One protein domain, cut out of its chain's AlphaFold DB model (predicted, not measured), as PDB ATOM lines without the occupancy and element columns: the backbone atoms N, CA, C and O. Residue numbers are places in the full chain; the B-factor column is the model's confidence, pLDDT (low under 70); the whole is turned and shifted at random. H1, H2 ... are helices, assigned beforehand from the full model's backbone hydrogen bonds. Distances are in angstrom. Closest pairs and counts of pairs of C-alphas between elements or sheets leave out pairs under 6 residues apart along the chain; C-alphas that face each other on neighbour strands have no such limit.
ATOM      1  N   GLN A 159       4.545  36.572 251.381       95.56
ATOM      2  CA  GLN A 159       3.096  36.673 251.599       95.56
ATOM      3  C   GLN A 159       2.439  37.676 250.638       95.56
ATOM      4  O   GLN A 159       1.219  37.699 250.484       95.56
ATOM      5  N   ASN A 160       3.238  38.522 249.979       97.25
ATOM      6  CA  ASN A 160       2.727  39.518 249.054       97.25
ATOM      7  C   ASN A 160       2.359  38.860 247.716       97.25
ATOM      8  O   ASN A 160       3.231  38.397 246.973       97.25
ATOM      9  N   VAL A 161       1.064  38.884 247.392       96.94
ATOM     10  CA  VAL A 161       0.487  38.279 246.183       96.94
ATOM     11  C   VAL A 161       1.151  38.796 244.902       96.94
ATOM     12  O   VAL A 161       1.430  38.006 244.000       96.94
ATOM     13  N   ALA A 162       1.473  40.091 244.824       97.50
ATOM     14  CA  ALA A 162       2.084  40.682 243.633       97.50
ATOM     15  C   ALA A 162       3.515  40.167 243.399       97.50
ATOM     16  O   ALA A 162       3.897  39.858 242.267       97.50
ATOM     17  N   ILE A 163       4.301  40.024 244.471       96.38
ATOM     18  CA  ILE A 163       5.666  39.477 244.405       96.38
ATOM     19  C   ILE A 163       5.616  37.993 244.034       96.38
ATOM     20  O   ILE A 163       6.372  37.560 243.166       96.38
ATOM     21  N   TYR A 164       4.700  37.231 244.640       95.94
ATOM     22  CA  TYR A 164       4.486  35.818 244.319       95.94
ATOM     23  C   TYR A 164       4.177  35.617 242.828       95.94
ATOM     24  O   TYR A 164       4.857  34.846 242.147       95.94
ATOM     25  N   GLN A 165       3.199  36.361 242.300       96.56
ATOM     26  CA  GLN A 165       2.808  36.288 240.890       96.56
ATOM     27  C   GLN A 165       3.962  36.678 239.964       96.56
ATOM     28  O   GLN A 165       4.231  35.985 238.986       96.56
ATOM     29  N   THR A 166       4.688  37.746 240.298       96.31
ATOM     30  CA  THR A 166       5.821  38.221 239.495       96.31
ATOM     31  C   THR A 166       6.963  37.202 239.471       96.31
ATOM     32  O   THR A 166       7.523  36.930 238.409       96.31
ATOM     33  N   ALA A 167       7.296  36.592 240.613       96.00
ATOM     34  CA  ALA A 167       8.317  35.550 240.698       96.00
ATOM     35  C   ALA A 167       7.916  34.296 239.900       96.00
ATOM     36  O   ALA A 167       8.741  33.751 239.163       96.00
ATOM     37  N   TYR A 168       6.645  33.890 239.965       96.50
ATOM     38  CA  TYR A 168       6.125  32.762 239.189       96.50
ATOM     39  C   TYR A 168       6.150  33.028 237.674       96.50
ATOM     40  O   TYR A 168       6.621  32.191 236.901       96.50
ATOM     41  N   ILE A 169       5.717  34.217 237.239       96.81
ATOM     42  CA  ILE A 169       5.785  34.637 235.831       96.81
ATOM     43  C   ILE A 169       7.242  34.676 235.358       96.81
ATOM     44  O   ILE A 169       7.553  34.144 234.295       96.81
ATOM     45  N   SER A 170       8.152  35.238 236.157       96.31
ATOM     46  CA  SER A 170       9.587  35.261 235.853       96.31
ATOM     47  C   SER A 170      10.152  33.847 235.676       96.31
ATOM     48  O   SER A 170      10.824  33.565 234.682       96.31
ATOM     49  N   GLN A 171       9.807  32.916 236.570       96.19
ATOM     50  CA  GLN A 171      10.213  31.515 236.468       96.19
ATOM     51  C   GLN A 171       9.690  30.855 235.183       96.19
ATOM     52  O   GLN A 171      10.432  30.142 234.501       96.19
ATOM     53  N   PHE A 172       8.431  31.113 234.818       96.75
ATOM     54  CA  PHE A 172       7.846  30.633 233.568       96.75
ATOM     55  C   PHE A 172       8.575  31.198 232.341       96.75
ATOM     56  O   PHE A 172       8.939  30.436 231.446       96.75
ATOM     57  N   VAL A 173       8.857  32.504 232.320       97.06
ATOM     58  CA  VAL A 173       9.584  33.167 231.226       97.06
ATOM     59  C   VAL A 173      11.003  32.614 231.090       97.06
ATOM     60  O   VAL A 173      11.420  32.287 229.981       97.06
ATOM     61  N   ILE A 174      11.735  32.433 232.194       95.94
ATOM     62  CA  ILE A 174      13.080  31.835 232.174       95.94
ATOM     63  C   ILE A 174      13.027  30.415 231.608       95.94
ATOM     64  O   ILE A 174      13.826  30.079 230.731       95.94
ATOM     65  N   ASN A 175      12.071  29.591 232.046       94.25
ATOM     66  CA  ASN A 175      11.884  28.245 231.505       94.25
ATOM     67  C   ASN A 175      11.562  28.275 230.007       94.25
ATOM     68  O   ASN A 175      12.161  27.518 229.244       94.25
ATOM     69  N   LEU A 176      10.671  29.169 229.567       95.69
ATOM     70  CA  LEU A 176      10.317  29.334 228.158       95.69
ATOM     71  C   LEU A 176      11.539  29.719 227.316       95.69
ATOM     72  O   LEU A 176      11.765  29.124 226.264       95.69
ATOM     73  N   ILE A 177      12.364  30.652 227.800       93.62
ATOM     74  CA  ILE A 177      13.622  31.045 227.150       93.62
ATOM     75  C   ILE A 177      14.576  29.847 227.069       93.62
ATOM     76  O   ILE A 177      15.145  29.591 226.007       93.62
ATOM     77  N   CYS A 178      14.722  29.066 228.143       91.81
ATOM     78  CA  CYS A 178      15.564  27.864 228.147       91.81
ATOM     79  C   CYS A 178      15.088  26.828 227.124       91.81
ATOM     80  O   CYS A 178      15.897  26.301 226.356       91.81
ATOM     81  N   TYR A 179      13.781  26.563 227.082       92.06
ATOM     82  CA  TYR A 179      13.182  25.654 226.110       92.06
ATOM     83  C   TYR A 179      13.342  26.167 224.682       92.06
ATOM     84  O   TYR A 179      13.687  25.382 223.804       92.06
ATOM     85  N   ALA A 180      13.162  27.467 224.444       91.56
ATOM     86  CA  ALA A 180      13.370  28.073 223.135       91.56
ATOM     87  C   ALA A 180      14.828  27.931 222.679       91.56
ATOM     88  O   ALA A 180      15.072  27.496 221.555       91.56
ATOM     89  N   ILE A 181      15.805  28.207 223.550       87.88
ATOM     90  CA  ILE A 181      17.233  28.022 223.247       87.88
ATOM     91  C   ILE A 181      17.533  26.545 222.952       87.88
ATOM     92  O   ILE A 181      18.191  26.239 221.958       87.88
ATOM     93  N   PHE A 182      17.020  25.617 223.764       86.88
ATOM     94  CA  PHE A 182      17.176  24.179 223.532       86.88
ATOM     95  C   PHE A 182      16.579  23.736 222.195       86.88
ATOM     96  O   PHE A 182      17.236  23.050 221.412       86.88
ATOM     97  N   LEU A 183      15.359  24.176 221.900       90.06
ATOM     98  CA  LEU A 183      14.656  23.857 220.667       90.06
ATOM     99  C   LEU A 183      15.398  24.431 219.455       90.06
ATOM    100  O   LEU A 183      15.614  23.705 218.487       90.06
ATOM    101  N   LEU A 184      15.880  25.675 219.523       88.00
ATOM    102  CA  LEU A 184      16.716  26.279 218.482       88.00
ATOM    103  C   LEU A 184      18.009  25.488 218.249       88.00
ATOM    104  O   LEU A 184      18.424  25.333 217.103       88.00
ATOM    105  N   MET A 185      18.624  24.936 219.298       83.19
ATOM    106  CA  MET A 185      19.800  24.071 219.160       83.19
ATOM    107  C   MET A 185      19.470  22.721 218.524       83.19
ATOM    108  O   MET A 185      20.217  22.261 217.660       83.19
ATOM    109  N   VAL A 186      18.364  22.086 218.917       85.00
ATOM    110  CA  VAL A 186      17.918  20.812 218.329       85.00
ATOM    111  C   VAL A 186      17.554  21.004 216.863       85.00
ATOM    112  O   VAL A 186      18.014  20.233 216.021       85.00
ATOM    113  N   ILE A 187      16.802  22.061 216.537       87.00
ATOM    114  CA  ILE A 187      16.549  22.462 215.152       87.00
ATOM    115  C   ILE A 187      17.885  22.690 214.459       87.00
ATOM    116  O   ILE A 187      18.129  22.081 213.425       87.00
ATOM    117  N   GLY A 188      18.790  23.469 215.050       84.12
ATOM    118  CA  GLY A 188      20.106  23.729 214.481       84.12
ATOM    119  C   GLY A 188      20.868  22.451 214.135       84.12
ATOM    120  O   GLY A 188      21.398  22.317 213.037       84.12
ATOM    121  N   PHE A 189      20.840  21.464 215.027       81.44
ATOM    122  CA  PHE A 189      21.455  20.157 214.826       81.44
ATOM    123  C   PHE A 189      20.773  19.331 213.721       81.44
ATOM    124  O   PHE A 189      21.454  18.772 212.856       81.44
ATOM    125  N   VAL A 190      19.438  19.256 213.717       85.06
ATOM    126  CA  VAL A 190      18.651  18.512 212.713       85.06
ATOM    127  C   VAL A 190      18.802  19.134 211.326       85.06
ATOM    128  O   VAL A 190      19.005  18.423 210.340       85.06
ATOM    129  N   VAL A 191      18.750  20.459 211.251       86.00
ATOM    130  CA  VAL A 191      18.899  21.240 210.023       86.00
ATOM    131  C   VAL A 191      20.309  21.097 209.474       86.00
ATOM    132  O   VAL A 191      20.478  20.779 208.301       86.00
ATOM    133  N   ASN A 192      21.324  21.197 210.332       78.06
ATOM    134  CA  ASN A 192      22.709  20.949 209.942       78.06
ATOM    135  C   ASN A 192      22.934  19.528 209.405       78.06
ATOM    136  O   ASN A 192      23.797  19.312 208.554       78.06
ATOM    137  N   LYS A 193      22.147  18.549 209.858       79.12
ATOM    138  CA  LYS A 193      22.194  17.175 209.347       79.12
ATOM    139  C   LYS A 193      21.521  17.014 207.976       79.12
ATOM    140  O   LYS A 193      21.865  16.076 207.256       79.12
ATOM    141  N   ASN A 194      20.597  17.895 207.594       86.38
ATOM    142  CA  ASN A 194      19.859  17.817 206.334       86.38
ATOM    143  C   ASN A 194      20.115  19.056 205.463       86.38
ATOM    144  O   ASN A 194      19.436  20.072 205.584       86.38
ATOM    145  N   GLU A 195      21.063  18.946 204.529       86.19
ATOM    146  CA  GLU A 195      21.488  20.060 203.668       86.19
ATOM    147  C   GLU A 195      20.324  20.714 202.900       86.19
ATOM    148  O   GLU A 195      20.299  21.935 202.741       86.19
ATOM    149  N   LYS A 196      19.327  19.925 202.469       90.25
ATOM    150  CA  LYS A 196      18.133  20.446 201.782       90.25
ATOM    151  C   LYS A 196      17.283  21.311 202.714       90.25
ATOM    152  O   LYS A 196      16.870  22.402 202.332       90.25
ATOM    153  N   LEU A 197      17.063  20.836 203.944       88.44
ATOM    154  CA  LEU A 197      16.307  21.559 204.967       88.44
ATOM    155  C   LEU A 197      17.036  22.844 205.382       88.44
ATOM    156  O   LEU A 197      16.393  23.869 205.580       88.44
ATOM    157  N   ASN A 198      18.372  22.807 205.449       87.06
ATOM    158  CA  ASN A 198      19.191  23.983 205.733       87.06
ATOM    159  C   ASN A 198      19.025  25.065 204.665       87.06
ATOM    160  O   ASN A 198      18.703  26.204 204.994       87.06
ATOM    161  N   LYS A 199      19.142  24.709 203.379       89.06
ATOM    162  CA  LYS A 199      18.906  25.661 202.279       89.06
ATOM    163  C   LYS A 199      17.494  26.256 202.337       89.06
ATOM    164  O   LYS A 199      17.349  27.466 202.227       89.06
ATOM    165  N   TYR A 200      16.476  25.435 202.595       92.69
ATOM    166  CA  TYR A 200      15.095  25.910 202.712       92.69
ATOM    167  C   TYR A 200      14.877  26.864 203.904       92.69
ATOM    168  O   TYR A 200      14.309  27.944 203.745       92.69
ATOM    169  N   LEU A 201      15.354  26.502 205.101       89.00
ATOM    170  CA  LEU A 201      15.170  27.312 206.312       89.00
ATOM    171  C   LEU A 201      15.985  28.603 206.292       89.00
ATOM    172  O   LEU A 201      15.466  29.643 206.685       89.00
ATOM    173  N   THR A 202      17.225  28.558 205.800       87.19
ATOM    174  CA  THR A 202      18.061  29.764 205.653       87.19
ATOM    175  C   THR A 202      17.468  30.769 204.665       87.19
ATOM    176  O   THR A 202      17.625  31.968 204.878       87.19
ATOM    177  N   GLN A 203      16.739  30.313 203.636       93.25
ATOM    178  CA  GLN A 203      16.019  31.193 202.708       93.25
ATOM    179  C   GLN A 203      14.764  31.816 203.329       93.25
ATOM    180  O   GLN A 203      14.494  32.993 203.113       93.25
ATOM    181  N   LYS A 204      13.978  31.039 204.085       94.75
ATOM    182  CA  LYS A 204      12.707  31.516 204.658       94.75
ATOM    183  C   LYS A 204      12.883  32.349 205.926       94.75
ATOM    184  O   LYS A 204      12.053  33.209 206.196       94.75
ATOM    185  N   ILE A 205      13.916  32.073 206.719       91.38
ATOM    186  CA  ILE A 205      14.086  32.642 208.055       91.38
ATOM    187  C   ILE A 205      15.539  33.126 208.220       91.38
ATOM    188  O   ILE A 205      16.388  32.400 208.749       91.38
ATOM    189  N   PRO A 206      15.858  34.363 207.797       86.19
ATOM    190  CA  PRO A 206      17.237  34.852 207.766       86.19
ATOM    191  C   PRO A 206      17.872  34.970 209.161       86.19
ATOM    192  O   PRO A 206      19.085  34.804 209.292       86.19
ATOM    193  N   PHE A 207      17.083  35.169 210.226       85.94
ATOM    194  CA  PHE A 207      17.619  35.251 211.594       85.94
ATOM    195  C   PHE A 207      18.255  33.930 212.065       85.94
ATOM    196  O   PHE A 207      19.213  33.945 212.843       85.94
ATOM    197  N   LEU A 208      17.761  32.782 211.577       82.12
ATOM    198  CA  LEU A 208      18.294  31.465 211.933       82.12
ATOM    199  C   LEU A 208      19.699  31.249 211.371       82.12
ATOM    200  O   LEU A 208      20.453  30.450 211.921       82.12
ATOM    201  N   ASN A 209      20.092  31.991 210.331       82.31
ATOM    202  CA  ASN A 209      21.400  31.847 209.697       82.31
ATOM    203  C   ASN A 209      22.557  32.136 210.675       82.31
ATOM    204  O   ASN A 209      23.629  31.545 210.572       82.31
ATOM    205  N   ARG A 210      22.320  32.976 211.696       82.12
ATOM    206  CA  ARG A 210      23.302  33.244 212.762       82.12
ATOM    207  C   ARG A 210      23.510  32.044 213.696       82.12
ATOM    208  O   ARG A 210      24.609  31.865 214.211       82.12
ATOM    209  N   PHE A 211      22.475  31.228 213.900       72.81
ATOM    210  CA  PHE A 211      22.509  30.044 214.768       72.81
ATOM    211  C   PHE A 211      22.890  28.764 214.011       72.81
ATOM    212  O   PHE A 211      23.503  27.866 214.584       72.81
ATOM    213  N   LEU A 212      22.588  28.701 212.713       73.56
ATOM    214  CA  LEU A 212      22.853  27.574 211.813       73.56
ATOM    215  C   LEU A 212      24.293  27.541 211.271       73.56
ATOM    216  O   LEU A 212      24.534  27.065 210.161       73.56
ATOM    217  N   GLN A 213      25.274  28.030 212.035       62.81
ATOM    218  CA  GLN A 213      26.672  27.957 211.607       62.81
ATOM    219  C   GLN A 213      27.067  26.507 211.281       62.81
ATOM    220  O   GLN A 213      26.668  25.554 211.962       62.81
ATOM    221  N   LYS A 214      27.824  26.370 210.182       58.09
ATOM    222  CA  LYS A 214      28.090  25.109 209.479       58.09
ATOM    223  C   LYS A 214      28.527  24.000 210.450       58.09
ATOM    224  O   LYS A 214      29.433  24.218 211.256       58.09
ATOM    225  N   PRO A 215      27.949  22.791 210.360       51.78
ATOM    226  CA  PRO A 215      28.373  21.677 211.194       51.78
ATOM    227  C   PRO A 215      29.827  21.315 210.878       51.78
ATOM    228  O   PRO A 215      30.169  21.012 209.736       51.78
ATOM    229  N   LEU A 216      30.673  21.312 211.912       54.03
ATOM    230  CA  LEU A 216      32.124  21.118 211.795       54.03
ATOM    231  C   LEU A 216      32.558  19.687 211.433       54.03
ATOM    232  O   LEU A 216      33.749  19.414 211.306       54.03
ATOM    233  N   VAL A 217      31.625  18.750 211.254       51.91
ATOM    234  CA  VAL A 217      31.960  17.391 210.827       51.91
ATOM    235  C   VAL A 217      31.012  16.990 209.713       51.91
ATOM    236  O   VAL A 217      29.828  16.743 209.936       51.91
ATOM    237  N   SER A 218      31.538  16.948 208.490       49.31
ATOM    238  CA  SER A 218      30.750  16.568 207.327       49.31
ATOM    239  C   SER A 218      30.152  15.177 207.543       49.31
ATOM    240  O   SER A 218      30.848  14.196 207.824       49.31
ATOM    241  N   PHE A 219      28.835  15.073 207.369       54.22
ATOM    242  CA  PHE A 219      28.100  13.806 207.402       54.22
ATOM    243  C   PHE A 219      28.625  12.792 206.368       54.22
ATOM    244  O   PHE A 219      28.328  11.600 206.468       54.22
ATOM    245  N   LYS A 220      29.476  13.238 205.425       59.34
ATOM    246  CA  LYS A 220      30.325  12.375 204.595       59.34
ATOM    247  C   LYS A 220      31.063  11.333 205.439       59.34
ATOM    248  O   LYS A 220      31.117  10.183 205.027       59.34
TER     249      LYS A 220
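AT A GLANCE: This is residues 159 to 220 of the 421 residues of the protein "Transmembrane protein, putative" of Tetrahymena thermophila (strain SB210) (UniProt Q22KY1). One long helix, H1, makes the length of the model, with two short helices, H2 and H3, folded back as a small head by its last residues. Residues 159 to 183 stick out as a bare arm. The printed part has 62 residues with three named helices, H1, H2 and H3 in chain order, and no named strand: the class is all helix. It is extended, with a radius of gyration of the C-alphas of 17.5 A and spans of 59 by 23 by 14 A.

HOW THE PARTS SIT: H1, residues 161 to 193, and H2, residues 195 to 204, only just touch, only at the corner, with 3 pairs of C-alphas within 8 A. H1 takes part with residues 191 to 192 alone; the closest C-alphas are those of Val 191 and Asn 198, 5.1 A apart. They run opposite ways at a steep tilt of 50 degrees. H2 and H3, residues 206 to 210, also only just touch, only at the corner, with 3 such pairs; the closest C-alphas, of Thr 202 and Asn 209, are 5.6 A apart. H1 and H3 are only just apart, at 8.3 A between closest C-alphas. Every O i to N i+4 pair is within hydrogen-bond range in H1 and H2; H3 has 0 of 1, but 2 of 2 O i to N i+3 pairs.

IN THESE COORDINATES: H1 begins at C-alpha 161 (0.487, 38.279, 246.183) and is 47.7 A long. H2 is 14.5 A long. H3 ends at C-alpha 210 (23.302, 33.244, 212.762).

THE WHOLE: The C-alphas of Gln 159 and Lys 220, the two farthest apart, are 59.5 A apart. The printed part has no cut, and both links are tight. Residues 213 to 220 have pLDDT under 70.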